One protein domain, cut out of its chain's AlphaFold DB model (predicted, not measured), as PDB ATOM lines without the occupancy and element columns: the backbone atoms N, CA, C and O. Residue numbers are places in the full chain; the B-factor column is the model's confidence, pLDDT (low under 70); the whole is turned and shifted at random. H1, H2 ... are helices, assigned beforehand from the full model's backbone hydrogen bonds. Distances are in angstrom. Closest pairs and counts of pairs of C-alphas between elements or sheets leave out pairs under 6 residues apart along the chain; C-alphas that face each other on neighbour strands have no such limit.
ATOM      1  N   LEU A 278     -21.473 -41.742 -60.593       65.25
ATOM      2  CA  LEU A 278     -22.537 -42.336 -61.408       65.25
ATOM      3  C   LEU A 278     -23.849 -42.473 -60.621       65.25
ATOM      4  O   LEU A 278     -24.872 -42.845 -61.198       65.25
ATOM      5  N   LEU A 279     -23.832 -42.204 -59.312       65.19
ATOM      6  CA  LEU A 279     -25.047 -42.166 -58.512       65.19
ATOM      7  C   LEU A 279     -25.838 -40.908 -58.891       65.19
ATOM      8  O   LEU A 279     -25.257 -39.827 -59.006       65.19
ATOM      9  N   PRO A 280     -27.161 -41.014 -59.090       63.59
ATOM     10  CA  PRO A 280     -27.983 -39.834 -59.291       63.59
ATOM     11  C   PRO A 280     -27.969 -38.990 -58.009       63.59
ATOM     12  O   PRO A 280     -28.058 -39.576 -56.926       63.59
ATOM     13  N   PRO A 281     -27.933 -37.650 -58.113       66.00
ATOM     14  CA  PRO A 281     -27.949 -36.803 -56.934       66.00
ATOM     15  C   PRO A 281     -29.233 -37.026 -56.131       66.00
ATOM     16  O   PRO A 281     -30.326 -37.150 -56.709       66.00
ATOM     17  N   ALA A 282     -29.088 -37.128 -54.815       70.19
ATOM     18  CA  ALA A 282     -30.130 -37.533 -53.882       70.19
ATOM     19  C   ALA A 282     -29.925 -36.883 -52.510       70.19
ATOM     20  O   ALA A 282     -28.811 -36.568 -52.108       70.19
ATOM     21  N   GLU A 283     -31.007 -36.707 -51.760       72.19
ATOM     22  CA  GLU A 283     -30.912 -36.147 -50.413       72.19
ATOM     23  C   GLU A 283     -30.333 -37.181 -49.431       72.19
ATOM     24  O   GLU A 283     -30.677 -38.369 -49.504       72.19
ATOM     25  N   PRO A 284     -29.457 -36.759 -48.505       77.19
ATOM     26  CA  PRO A 284     -28.819 -37.660 -47.558       77.19
ATOM     27  C   PRO A 284     -29.830 -38.216 -46.562       77.19
ATOM     28  O   PRO A 284     -30.622 -37.495 -45.955       77.19
ATOM     29  N   CYS A 285     -29.810 -39.535 -46.375       76.06
ATOM     30  CA  CYS A 285     -30.640 -40.159 -45.351       76.06
ATOM     31  C   CYS A 285     -30.038 -39.959 -43.951       76.06
ATOM     32  O   CYS A 285     -28.840 -39.703 -43.800       76.06
ATOM     33  N   ARG A 286     -30.845 -40.161 -42.899       74.19
ATOM     34  CA  ARG A 286     -30.425 -39.960 -41.497       74.19
ATOM     35  C   ARG A 286     -29.129 -40.697 -41.117       74.19
ATOM     36  O   ARG A 286     -28.339 -40.172 -40.341       74.19
ATOM     37  N   VAL A 287     -28.901 -41.895 -41.666       74.94
ATOM     38  CA  VAL A 287     -27.692 -42.704 -41.400       74.94
ATOM     39  C   VAL A 287     -26.448 -42.083 -42.044       74.94
ATOM     40  O   VAL A 287     -25.383 -42.072 -41.430       74.94
ATOM     41  N   VAL A 288     -26.593 -41.528 -43.250       80.69
ATOM     42  CA  VAL A 288     -25.516 -40.821 -43.955       80.69
ATOM     43  C   VAL A 288     -25.190 -39.522 -43.221       80.69
ATOM     44  O   VAL A 288     -24.038 -39.347 -42.844       80.69
ATOM     45  N   LEU A 289     -26.195 -38.698 -42.892       78.31
ATOM     46  CA  LEU A 289     -26.020 -37.462 -42.110       78.31
ATOM     47  C   LEU A 289     -25.290 -37.703 -40.777       78.31
ATOM     48  O   LEU A 289     -24.317 -37.016 -40.466       78.31
ATOM     49  N   ALA A 290     -25.709 -38.711 -40.003       76.06
ATOM     50  CA  ALA A 290     -25.055 -39.057 -38.740       76.06
ATOM     51  C   ALA A 290     -23.590 -39.493 -38.939       76.06
ATOM     52  O   ALA A 290     -22.721 -39.181 -38.123       76.06
ATOM     53  N   GLN A 291     -23.289 -40.188 -40.040       83.19
ATOM     54  CA  GLN A 291     -21.925 -40.589 -40.371       83.19
ATOM     55  C   GLN A 291     -21.076 -39.405 -40.876       83.19
ATOM     56  O   GLN A 291     -19.892 -39.346 -40.534       83.19
ATOM     57  N   THR A 292     -21.655 -38.445 -41.608       82.62
ATOM     58  CA  THR A 292     -21.011 -37.164 -41.945       82.62
ATOM     59  C   THR A 292     -20.671 -36.381 -40.684       82.62
ATOM     60  O   THR A 292     -19.551 -35.890 -40.559       82.62
ATOM     61  N   GLU A 293     -21.588 -36.299 -39.717       80.06
ATOM     62  CA  GLU A 293     -21.380 -35.565 -38.465       80.06
ATOM     63  C   GLU A 293     -20.163 -36.092 -37.682       80.06
ATOM     64  O   GLU A 293     -19.369 -35.310 -37.159       80.06
ATOM     65  N   VAL A 294     -19.952 -37.415 -37.670       81.19
ATOM     66  CA  VAL A 294     -18.742 -38.037 -37.102       81.19
ATOM     67  C   VAL A 294     -17.476 -37.582 -37.839       81.19
ATOM     68  O   VAL A 294     -16.477 -37.270 -37.191       81.19
ATOM     69  N   VAL A 295     -17.499 -37.500 -39.176       79.25
ATOM     70  CA  VAL A 295     -16.355 -36.993 -39.959       79.25
ATOM     71  C   VAL A 295     -16.112 -35.505 -39.670       79.25
ATOM     72  O   VAL A 295     -14.974 -35.113 -39.421       79.25
ATOM     73  N   MET A 296     -17.167 -34.685 -39.630       78.19
ATOM     74  CA  MET A 296     -17.093 -33.251 -39.321       78.19
ATOM     75  C   MET A 296     -16.522 -32.992 -37.924       78.19
ATOM     76  O   MET A 296     -15.666 -32.125 -37.763       78.19
ATOM     77  N   LYS A 297     -16.921 -33.780 -36.916       80.44
ATOM     78  CA  LYS A 297     -16.364 -33.704 -35.556       80.44
ATOM     79  C   LYS A 297     -14.863 -34.014 -35.522       80.44
ATOM     80  O   LYS A 297     -14.121 -33.321 -34.832       80.44
ATOM     81  N   LEU A 298     -14.392 -34.991 -36.301       75.31
ATOM     82  CA  LEU A 298     -12.962 -35.333 -36.395       75.31
ATOM     83  C   LEU A 298     -12.140 -34.297 -37.180       75.31
ATOM     84  O   LEU A 298     -10.993 -34.027 -36.814       75.31
ATOM     85  N   LEU A 299     -12.729 -33.685 -38.215       73.88
ATOM     86  CA  LEU A 299     -12.158 -32.534 -38.929       73.88
ATOM     87  C   LEU A 299     -12.049 -31.300 -38.019       73.88
ATOM     88  O   LEU A 299     -11.054 -30.581 -38.079       73.88
ATOM     89  N   ALA A 300     -13.052 -31.069 -37.166       75.06
ATOM     90  CA  ALA A 300     -13.085 -29.956 -36.222       75.06
ATOM     91  C   ALA A 300     -12.125 -30.139 -35.033       75.06
ATOM     92  O   ALA A 300     -11.550 -29.158 -34.578       75.06
ATOM     93  N   ALA A 301     -11.893 -31.375 -34.574       69.56
ATOM     94  CA  ALA A 301     -10.929 -31.719 -33.518       69.56
ATOM     95  C   ALA A 301      -9.451 -31.671 -33.977       69.56
ATOM     96  O   ALA A 301      -8.598 -32.374 -33.440       69.56
ATOM     97  N   ASP A 302      -9.165 -30.912 -35.039       59.28
ATOM     98  CA  ASP A 302      -7.871 -30.739 -35.706       59.28
ATOM     99  C   ASP A 302      -7.119 -32.023 -36.135       59.28
ATOM    100  O   ASP A 302      -5.984 -31.975 -36.632       59.28
ATOM    101  N   SER A 303      -7.775 -33.178 -36.066       53.16
ATOM    102  CA  SER A 303      -7.192 -34.476 -36.384       53.16
ATOM    103  C   SER A 303      -7.234 -34.797 -37.887       53.16
ATOM    104  O   SER A 303      -7.914 -35.723 -38.315       53.16
ATOM    105  N   LEU A 304      -6.437 -34.091 -38.706       57.94
ATOM    106  CA  LEU A 304      -6.150 -34.459 -40.115       57.94
ATOM    107  C   LEU A 304      -5.274 -35.733 -40.218       57.94
ATOM    108  O   LEU A 304      -4.278 -35.788 -40.936       57.94
ATOM    109  N   THR A 305      -5.623 -36.751 -39.438       55.56
ATOM    110  CA  THR A 305      -4.889 -37.997 -39.233       55.56
ATOM    111  C   THR A 305      -5.568 -39.144 -39.993       55.56
ATOM    112  O   THR A 305      -6.710 -39.010 -40.448       55.56
ATOM    113  N   PRO A 306      -4.933 -40.329 -40.080       57.38
ATOM    114  CA  PRO A 306      -5.580 -41.534 -40.604       57.38
ATOM    115  C   PRO A 306      -6.908 -41.911 -39.917       57.38
ATOM    116  O   PRO A 306      -7.670 -42.695 -40.481       57.38
ATOM    117  N   ALA A 307      -7.227 -41.346 -38.742       59.69
ATOM    118  CA  ALA A 307      -8.483 -41.587 -38.032       59.69
ATOM    119  C   ALA A 307      -9.731 -41.150 -38.821       59.69
ATOM    120  O   ALA A 307     -10.780 -41.767 -38.659       59.69
ATOM    121  N   ILE A 308      -9.626 -40.155 -39.714       66.50
ATOM    122  CA  ILE A 308     -10.731 -39.721 -40.593       66.50
ATOM    123  C   ILE A 308     -11.054 -40.772 -41.671       66.50
ATOM    124  O   ILE A 308     -12.201 -40.887 -42.112       66.50
ATOM    125  N   LEU A 309     -10.072 -41.580 -42.085       68.50
ATOM    126  CA  LEU A 309     -10.217 -42.488 -43.224       68.50
ATOM    127  C   LEU A 309     -11.248 -43.598 -42.971       68.50
ATOM    128  O   LEU A 309     -11.971 -43.964 -43.892       68.50
ATOM    129  N   ALA A 310     -11.349 -44.122 -41.746       71.94
ATOM    130  CA  ALA A 310     -12.309 -45.182 -41.419       71.94
ATOM    131  C   ALA A 310     -13.781 -44.692 -41.394       71.94
ATOM    132  O   ALA A 310     -14.622 -45.341 -42.019       71.94
ATOM    133  N   PRO A 311     -14.119 -43.543 -40.775       76.25
ATOM    134  CA  PRO A 311     -15.407 -42.862 -40.939       76.25
ATOM    135  C   PRO A 311     -15.772 -42.536 -42.393       76.25
ATOM    136  O   PRO A 311     -16.907 -42.772 -42.798       76.25
ATOM    137  N   VAL A 312     -14.817 -42.067 -43.207       76.62
ATOM    138  CA  VAL A 312     -15.041 -41.786 -44.640       76.62
ATOM    139  C   VAL A 312     -15.259 -43.073 -45.448       76.62
ATOM    140  O   VAL A 312     -16.169 -43.137 -46.270       76.62
ATOM    141  N   LEU A 313     -14.493 -44.138 -45.178       76.00
ATOM    142  CA  LEU A 313     -14.726 -45.474 -45.743       76.00
ATOM    143  C   LEU A 313     -16.113 -46.011 -45.380       76.00
ATOM    144  O   LEU A 313     -16.783 -46.587 -46.233       76.00
ATOM    145  N   ARG A 314     -16.558 -45.807 -44.133       79.81
ATOM    146  CA  ARG A 314     -17.902 -46.189 -43.692       79.81
ATOM    147  C   ARG A 314     -18.970 -45.398 -44.446       79.81
ATOM    148  O   ARG A 314     -19.889 -46.021 -44.957       79.81
ATOM    149  N   LEU A 315     -18.807 -44.080 -44.587       81.25
ATOM    150  CA  LEU A 315     -19.706 -43.214 -45.360       81.25
ATOM    151  C   LEU A 315     -19.850 -43.683 -46.822       81.25
ATOM    152  O   LEU A 315     -20.965 -43.790 -47.318       81.25
ATOM    153  N   ILE A 316     -18.744 -44.047 -47.483       78.88
ATOM    154  CA  ILE A 316     -18.745 -44.627 -48.844       78.88
ATOM    155  C   ILE A 316     -19.407 -46.017 -48.861       78.88
ATOM    156  O   ILE A 316     -20.161 -46.338 -49.779       78.88
ATOM    157  N   GLY A 317     -19.155 -46.837 -47.835       77.25
ATOM    158  CA  GLY A 317     -19.749 -48.165 -47.669       77.25
ATOM    159  C   GLY A 317     -21.277 -48.147 -47.597       77.25
ATOM    160  O   GLY A 317     -21.911 -49.019 -48.185       77.25
ATOM    161  N   LEU A 318     -21.872 -47.109 -46.993       80.50
ATOM    162  CA  LEU A 318     -23.330 -46.958 -46.887       80.50
ATOM    163  C   LEU A 318     -24.049 -47.001 -48.255       80.50
ATOM    164  O   LEU A 318     -25.212 -47.398 -48.323       80.50
ATOM    165  N   VAL A 319     -23.388 -46.667 -49.372       75.19
ATOM    166  CA  VAL A 319     -24.029 -46.800 -50.693       75.19
ATOM    167  C   VAL A 319     -24.267 -48.267 -51.077       75.19
ATOM    168  O   VAL A 319     -25.263 -48.573 -51.737       75.19
ATOM    169  N   GLN A 320     -23.406 -49.202 -50.651       69.69
ATOM    170  CA  GLN A 320     -23.609 -50.638 -50.901       69.69
ATOM    171  C   GLN A 320     -24.910 -51.130 -50.267       69.69
ATOM    172  O   GLN A 320     -25.684 -51.841 -50.912       69.69
ATOM    173  N   ASP A 321     -25.163 -50.668 -49.042       72.44
ATOM    174  CA  ASP A 321     -26.371 -50.930 -48.258       72.44
ATOM    175  C   ASP A 321     -27.603 -50.165 -48.798       72.44
ATOM    176  O   ASP A 321     -28.720 -50.332 -48.312       72.44
ATOM    177  N   GLY A 322     -27.427 -49.359 -49.855       70.38
ATOM    178  CA  GLY A 322     -28.495 -48.643 -50.553       70.38
ATOM    179  C   GLY A 322     -28.855 -47.285 -49.949       70.38
ATOM    180  O   GLY A 322     -29.889 -46.724 -50.313       70.38
ATOM    181  N   HIS A 323     -28.040 -46.746 -49.040       79.56
ATOM    182  CA  HIS A 323     -28.247 -45.408 -48.491       79.56
ATOM    183  C   HIS A 323     -27.992 -44.311 -49.543       79.56
ATOM    184  O   HIS A 323     -27.103 -44.423 -50.389       79.56
ATOM    185  N   GLN A 324     -28.784 -43.238 -49.474       77.25
ATOM    186  CA  GLN A 324     -28.771 -42.119 -50.423       77.25
ATOM    187  C   GLN A 324     -28.030 -40.888 -49.883       77.25
ATOM    188  O   GLN A 324     -27.896 -40.733 -48.669       77.25
ATOM    189  N   GLY A 325     -27.578 -40.028 -50.804       77.94
ATOM    190  CA  GLY A 325     -26.952 -38.721 -50.557       77.94
ATOM    191  C   GLY A 325     -25.488 -38.737 -50.107       77.94
ATOM    192  O   GLY A 325     -24.973 -37.746 -49.602       77.94
ATOM    193  N   VAL A 326     -24.792 -39.864 -50.269       83.19
ATOM    194  CA  VAL A 326     -23.350 -39.965 -49.977       83.19
ATOM    195  C   VAL A 326     -22.469 -39.055 -50.869       83.19
ATOM    196  O   VAL A 326     -21.511 -38.495 -50.331       83.19
ATOM    197  N   PRO A 327     -22.728 -38.866 -52.187       81.06
ATOM    198  CA  PRO A 327     -21.961 -37.928 -53.023       81.06
ATOM    199  C   PRO A 327     -21.981 -36.480 -52.525       81.06
ATOM    200  O   PRO A 327     -20.935 -35.835 -52.442       81.06
ATOM    201  N   GLU A 328     -23.165 -35.986 -52.178       82.50
ATOM    202  CA  GLU A 328     -23.435 -34.632 -51.700       82.50
ATOM    203  C   GLU A 328     -22.633 -34.350 -50.429       82.50
ATOM    204  O   GLU A 328     -21.890 -33.369 -50.335       82.50
ATOM    205  N   GLU A 329     -22.714 -35.279 -49.483       83.81
ATOM    206  CA  GLU A 329     -22.049 -35.194 -48.191       83.81
ATOM    207  C   GLU A 329     -20.523 -35.287 -48.332       83.81
ATOM    208  O   GLU A 329     -19.795 -34.535 -47.689       83.81
ATOM    209  N   LEU A 330     -20.005 -36.125 -49.238       81.12
ATOM    210  CA  LEU A 330     -18.569 -36.164 -49.544       81.12
ATOM    211  C   LEU A 330     -18.067 -34.886 -50.236       81.12
ATOM    212  O   LEU A 330     -16.913 -34.502 -50.028       81.12
ATOM    213  N   CYS A 331     -18.909 -34.197 -51.011       78.81
ATOM    214  CA  CYS A 331     -18.588 -32.892 -51.593       78.81
ATOM    215  C   CYS A 331     -18.523 -31.788 -50.518       78.81
ATOM    216  O   CYS A 331     -17.577 -30.989 -50.489       78.81
ATOM    217  N   MET A 332     -19.469 -31.792 -49.573       83.19
ATOM    218  CA  MET A 332     -19.442 -30.919 -48.394       83.19
ATOM    219  C   MET A 332     -18.200 -31.184 -47.528       83.19
ATOM    220  O   MET A 332     -17.463 -30.249 -47.210       83.19
ATOM    221  N   LEU A 333     -17.897 -32.451 -47.228       82.38
ATOM    222  CA  LEU A 333     -16.710 -32.847 -46.464       82.38
ATOM    223  C   LEU A 333     -15.396 -32.448 -47.152       82.38
ATOM    224  O   LEU A 333     -14.484 -31.974 -46.477       82.38
ATOM    225  N   ARG A 334     -15.302 -32.570 -48.486       81.81
ATOM    226  CA  ARG A 334     -14.156 -32.064 -49.270       81.81
ATOM    227  C   ARG A 334     -13.986 -30.558 -49.088       81.81
ATOM    228  O   ARG A 334     -12.864 -30.078 -48.948       81.81
ATOM    229  N   THR A 335     -15.092 -29.819 -49.103       78.06
ATOM    230  CA  THR A 335     -15.091 -28.357 -48.972       78.06
ATOM    231  C   THR A 335     -14.615 -27.927 -47.583       78.06
ATOM    232  O   THR A 335     -13.704 -27.104 -47.495       78.06
ATOM    233  N   GLU A 336     -15.131 -28.544 -46.515       80.06
ATOM    234  CA  GLU A 336     -14.674 -28.287 -45.141       80.06
ATOM    235  C   GLU A 336     -13.204 -28.689 -44.945       80.06
ATOM    236  O   GLU A 336     -12.414 -27.908 -44.418       80.06
ATOM    237  N   PHE A 337     -12.791 -29.867 -45.425       79.75
ATOM    238  CA  PHE A 337     -11.397 -30.318 -45.355       79.75
ATOM    239  C   PHE A 337     -10.437 -29.310 -46.010       79.75
ATOM    240  O   PHE A 337      -9.437 -28.921 -45.405       79.75
ATOM    241  N   LEU A 338     -10.757 -28.821 -47.213       77.69
ATOM    242  CA  LEU A 338      -9.939 -27.818 -47.901       77.69
ATOM    243  C   LEU A 338      -9.966 -26.451 -47.206       77.69
ATOM    244  O   LEU A 338      -8.952 -25.753 -47.205       77.69
ATOM    245  N   HIS A 339     -11.087 -26.070 -46.590       79.44
ATOM    246  CA  HIS A 339     -11.167 -24.865 -45.764       79.44
ATOM    247  C   HIS A 339     -10.237 -24.965 -44.540       79.44
ATOM    248  O   HIS A 339      -9.420 -24.071 -44.321       79.44
ATOM    249  N   ARG A 340     -10.261 -26.094 -43.817       76.38
ATOM    250  CA  ARG A 340      -9.370 -26.374 -42.673       76.38
ATOM    251  C   ARG A 340      -7.892 -26.378 -43.058       76.38
ATOM    252  O   ARG A 340      -7.073 -25.860 -42.304       76.38
ATOM    253  N   VAL A 341      -7.539 -26.914 -44.228       74.62
ATOM    254  CA  VAL A 341      -6.158 -26.866 -44.747       74.62
ATOM    255  C   VAL A 341      -5.708 -25.422 -44.999       74.62
ATOM    256  O   VAL A 341      -4.601 -25.061 -44.602       74.62
ATOM    257  N   ASN A 342      -6.566 -24.574 -45.579       74.25
ATOM    258  CA  ASN A 342      -6.240 -23.162 -45.813       74.25
ATOM    259  C   ASN A 342      -6.024 -22.384 -44.506       74.25
ATOM    260  O   ASN A 342      -5.060 -21.629 -44.404       74.25
ATOM    261  N   LEU A 343      -6.876 -22.598 -43.493       75.06
ATOM    262  CA  LEU A 343      -6.755 -21.939 -42.182       75.06
ATOM    263  C   LEU A 343      -5.425 -22.244 -41.467       75.06
ATOM    264  O   LEU A 343      -4.987 -21.460 -40.632       75.06
ATOM    265  N   ARG A 344      -4.763 -23.356 -41.805       71.12
ATOM    266  CA  ARG A 344      -3.481 -23.774 -41.214       71.12
ATOM    267  C   ARG A 344      -2.245 -23.150 -41.864       71.12
ATOM    268  O   ARG A 344      -1.133 -23.505 -41.481       71.12
ATOM    269  N   GLY A 345      -2.406 -22.265 -42.850       57.41
ATOM    270  CA  GLY A 345      -1.283 -21.532 -43.446       57.41
ATOM    271  C   GLY A 345      -0.243 -22.428 -44.128       57.41
ATOM    272  O   GLY A 345       0.951 -22.132 -44.093       57.41
ATOM    273  N   THR A 346      -0.666 -23.547 -44.731       57.69
ATOM    274  CA  THR A 346       0.248 -24.411 -45.494       57.69
ATOM    275  C   THR A 346       0.950 -23.626 -46.604       57.69
ATOM    276  O   THR A 346       0.327 -22.765 -47.227       57.69
ATOM    277  N   ARG A 347       2.218 -23.964 -46.884       53.34
ATOM    278  CA  ARG A 347       3.047 -23.368 -47.954       53.34
ATOM    279  C   ARG A 347       2.287 -23.250 -49.294       53.34
ATOM    280  O   ARG A 347       1.394 -24.066 -49.537       53.34
ATOM    281  N   PRO A 348       2.667 -22.314 -50.192       49.00
ATOM    282  CA  PRO A 348       2.107 -22.228 -51.546       49.00
ATOM    283  C   PRO A 348       2.023 -23.604 -52.232       49.00
ATOM    284  O   PRO A 348       2.958 -24.398 -52.139       49.00
ATOM    285  N   GLY A 349       0.878 -23.908 -52.852       59.22
ATOM    286  CA  GLY A 349       0.547 -25.237 -53.400       59.22
ATOM    287  C   GLY A 349      -0.043 -26.248 -52.395       59.22
ATOM    288  O   GLY A 349      -0.564 -27.288 -52.794       59.22
ATOM    289  N   GLY A 350      -0.045 -25.958 -51.087       67.44
ATOM    290  CA  GLY A 350      -0.545 -26.873 -50.048       67.44
ATOM    291  C   GLY A 350      -2.024 -27.255 -50.194       67.44
ATOM    292  O   GLY A 350      -2.386 -28.412 -49.984       67.44
ATOM    293  N   ARG A 351      -2.874 -26.318 -50.641       72.69
ATOM    294  CA  ARG A 351      -4.300 -26.563 -50.925       72.69
ATOM    295  C   ARG A 351      -4.507 -27.547 -52.081       72.69
ATOM    296  O   ARG A 351      -5.376 -28.410 -51.999       72.69
ATOM    297  N   GLU A 352      -3.714 -27.426 -53.141       70.25
ATOM    298  CA  GLU A 352      -3.780 -28.281 -54.335       70.25
ATOM    299  C   GLU A 352      -3.239 -29.680 -54.028       70.25
ATOM    300  O   GLU A 352      -3.874 -30.684 -54.355       70.25
ATOM    301  N   ALA A 353      -2.123 -29.758 -53.294       67.12
ATOM    302  CA  ALA A 353      -1.581 -31.013 -52.788       67.12
ATOM    303  C   ALA A 353      -2.590 -31.753 -51.889       67.12
ATOM    304  O   ALA A 353      -2.771 -32.965 -52.042       67.12
ATOM    305  N   ALA A 354      -3.287 -31.027 -51.006       65.50
ATOM    306  CA  ALA A 354      -4.333 -31.574 -50.148       65.50
ATOM    307  C   ALA A 354      -5.593 -31.988 -50.926       65.50
ATOM    308  O   ALA A 354      -6.149 -33.046 -50.638       65.50
ATOM    309  N   ALA A 355      -6.019 -31.225 -51.940       67.50
ATOM    310  CA  ALA A 355      -7.121 -31.609 -52.827       67.50
ATOM    311  C   ALA A 355      -6.803 -32.909 -53.578       67.50
ATOM    312  O   ALA A 355      -7.576 -33.866 -53.512       67.50
ATOM    313  N   GLY A 356      -5.612 -32.999 -54.176       64.50
ATOM    314  CA  GLY A 356      -5.146 -34.223 -54.819       64.50
ATOM    315  C   GLY A 356      -4.987 -35.389 -53.835       64.50
ATOM    316  O   GLY A 356      -5.245 -36.536 -54.196       64.50
ATOM    317  N   GLN A 357      -4.591 -35.137 -52.582       67.25
ATOM    318  CA  GLN A 357      -4.540 -36.173 -51.545       67.25
ATOM    319  C   GLN A 357      -5.942 -36.665 -51.174       67.25
ATOM    320  O   GLN A 357      -6.148 -37.876 -51.138       67.25
ATOM    321  N   TRP A 358      -6.903 -35.761 -50.967       73.00
ATOM    322  CA  TRP A 358      -8.305 -36.102 -50.731       73.00
ATOM    323  C   TRP A 358      -8.863 -36.952 -51.875       73.00
ATOM    324  O   TRP A 358      -9.382 -38.038 -51.644       73.00
ATOM    325  N   GLU A 359      -8.683 -36.519 -53.122       69.94
ATOM    326  CA  GLU A 359      -9.169 -37.226 -54.312       69.94
ATOM    327  C   GLU A 359      -8.531 -38.609 -54.479       69.94
ATOM    328  O   GLU A 359      -9.239 -39.579 -54.766       69.94
ATOM    329  N   ARG A 360      -7.223 -38.748 -54.210       63.28
ATOM    330  CA  ARG A 360      -6.548 -40.057 -54.150       63.28
ATOM    331  C   ARG A 360      -7.102 -40.935 -53.024       63.28
ATOM    332  O   ARG A 360      -7.317 -42.125 -53.249       63.28
ATOM    333  N   SER A 361      -7.362 -40.376 -51.842       66.81
ATOM    334  CA  SER A 361      -7.909 -41.106 -50.692       66.81
ATOM    335  C   SER A 361      -9.349 -41.568 -50.922       66.81
ATOM    336  O   SER A 361      -9.635 -42.739 -50.684       66.81
ATOM    337  N   ILE A 362     -10.231 -40.712 -51.451       71.19
ATOM    338  CA  ILE A 362     -11.602 -41.083 -51.832       71.19
ATOM    339  C   ILE A 362     -11.581 -42.125 -52.952       71.19
ATOM    340  O   ILE A 362     -12.228 -43.160 -52.824       71.19
ATOM    341  N   SER A 363     -10.774 -41.930 -54.000       63.50
ATOM    342  CA  SER A 363     -10.633 -42.908 -55.091       63.50
ATOM    343  C   SER A 363     -10.112 -44.263 -54.601       63.50
ATOM    344  O   SER A 363     -10.565 -45.313 -55.058       63.50
ATOM    345  N   GLY A 364      -9.167 -44.265 -53.657       63.97
ATOM    346  CA  GLY A 364      -8.668 -45.475 -53.007       63.97
ATOM    347  C   GLY A 364      -9.726 -46.153 -52.134       63.97
ATOM    348  O   GLY A 364      -9.870 -47.372 -52.190       63.97
ATOM    349  N   ALA A 365     -10.500 -45.377 -51.374       65.19
ATOM    350  CA  ALA A 365     -11.587 -45.872 -50.537       65.19
ATOM    351  C   ALA A 365     -12.717 -46.498 -51.371       65.19
ATOM    352  O   ALA A 365     -13.124 -47.627 -51.117       65.19
ATOM    353  N   VAL A 366     -13.130 -45.826 -52.441       63.59
ATOM    354  CA  VAL A 366     -14.083 -46.306 -53.453       63.59
ATOM    355  C   VAL A 366     -13.643 -47.620 -54.088       63.59
ATOM    356  O   VAL A 366     -14.466 -48.505 -54.291       63.59
ATOM    357  N   ARG A 367     -12.350 -47.792 -54.393       63.66
ATOM    358  CA  ARG A 367     -11.825 -49.054 -54.949       63.66
ATOM    359  C   ARG A 367     -11.889 -50.222 -53.958       63.66
ATOM    360  O   ARG A 367     -11.876 -51.367 -54.399       63.66
ATOM    361  N   LYS A 368     -11.953 -49.951 -52.649       61.56
ATOM    362  CA  LYS A 368     -12.127 -50.965 -51.591       61.56
ATOM    363  C   LYS A 368     -13.597 -51.347 -51.365       61.56
ATOM    364  O   LYS A 368     -13.858 -52.335 -50.684       61.56
ATOM    365  N   VAL A 369     -14.537 -50.588 -51.927       60.84
ATOM    366  CA  VAL A 369     -15.983 -50.770 -51.773       60.84
ATOM    367  C   VAL A 369     -16.555 -51.234 -53.118       60.84
ATOM    368  O   VAL A 369     -16.529 -50.499 -54.104       60.84
TER     369      VAL A 369
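This is residues 278 to 369 of the 689 residues of the protein "DNA-binding transcriptional ArsR family regulator" of Lapillicoccus jejuensis (UniProt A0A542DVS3). Three helices, H1, H2 and H3, form an elongated up-and-down bundle, each running against the one before it, and H4 folds back along H3 and slants over to H2. H1 with H2 and H3 with H4 make two helical hairpins. The 92 printed residues hold four named helices, H1 to H4 in chain order, and no named strand: the class is all helix. The whole is compact, with a radius of gyration of the C-alphas of 13.1 A and spans of 40 by 24 by 22 A.

H1, residues 286 to 300, touches H2, residues 306 to 317, at a shallow tilt of 16 degrees, opposite ways; the closest C-alphas, of Val 295 and Pro 311, are 6.0 A apart. H1 touches H3, residues 326 to 343, at 11 degrees, a shallow tilt, the same way, closest at the C-alphas of Val 288 and Val 326, 6.5 A. H2 and H3 are close but not clearly touching, 6.7 A between the C-alphas of Ile 316 and Val 326. Residues 334 to 342 of H3 touch residues 350 to 358 of H4, residues 350 to 368, closest at the C-alphas of Asn 342 and Arg 351, 6.4 A, at a shallow tilt of 29 degrees, opposite ways. Residues 361 to 366 of H4 touch H2 at a steep tilt of 49 degrees, with the C-alphas of Leu 313 and Ala 365 closest, 5.7 A apart. H1 and H4 are apart. Each O i to N i+4 pair is within hydrogen-bond range in H1, H3 and H4, and 6 of 8 in H2.

H1 begins at C-alpha 286 (-30.425, -39.960, -41.497) and is 20.7 A long; H2 is 17.2 A, H3 25.7 A and H4 26.8 A, ending at C-alpha 368 (-12.127, -50.965, -51.591).

The C-alphas of Asp 321 and Pro 348 are farthest apart, 40.6 A. The printed part has no cut; the link H1 to H2 is tight, and H2 to H3 and H3 to H4 are short. Mean pLDDT of the printed part is 71.8, with 35 residues under 70, among them 301 to 309.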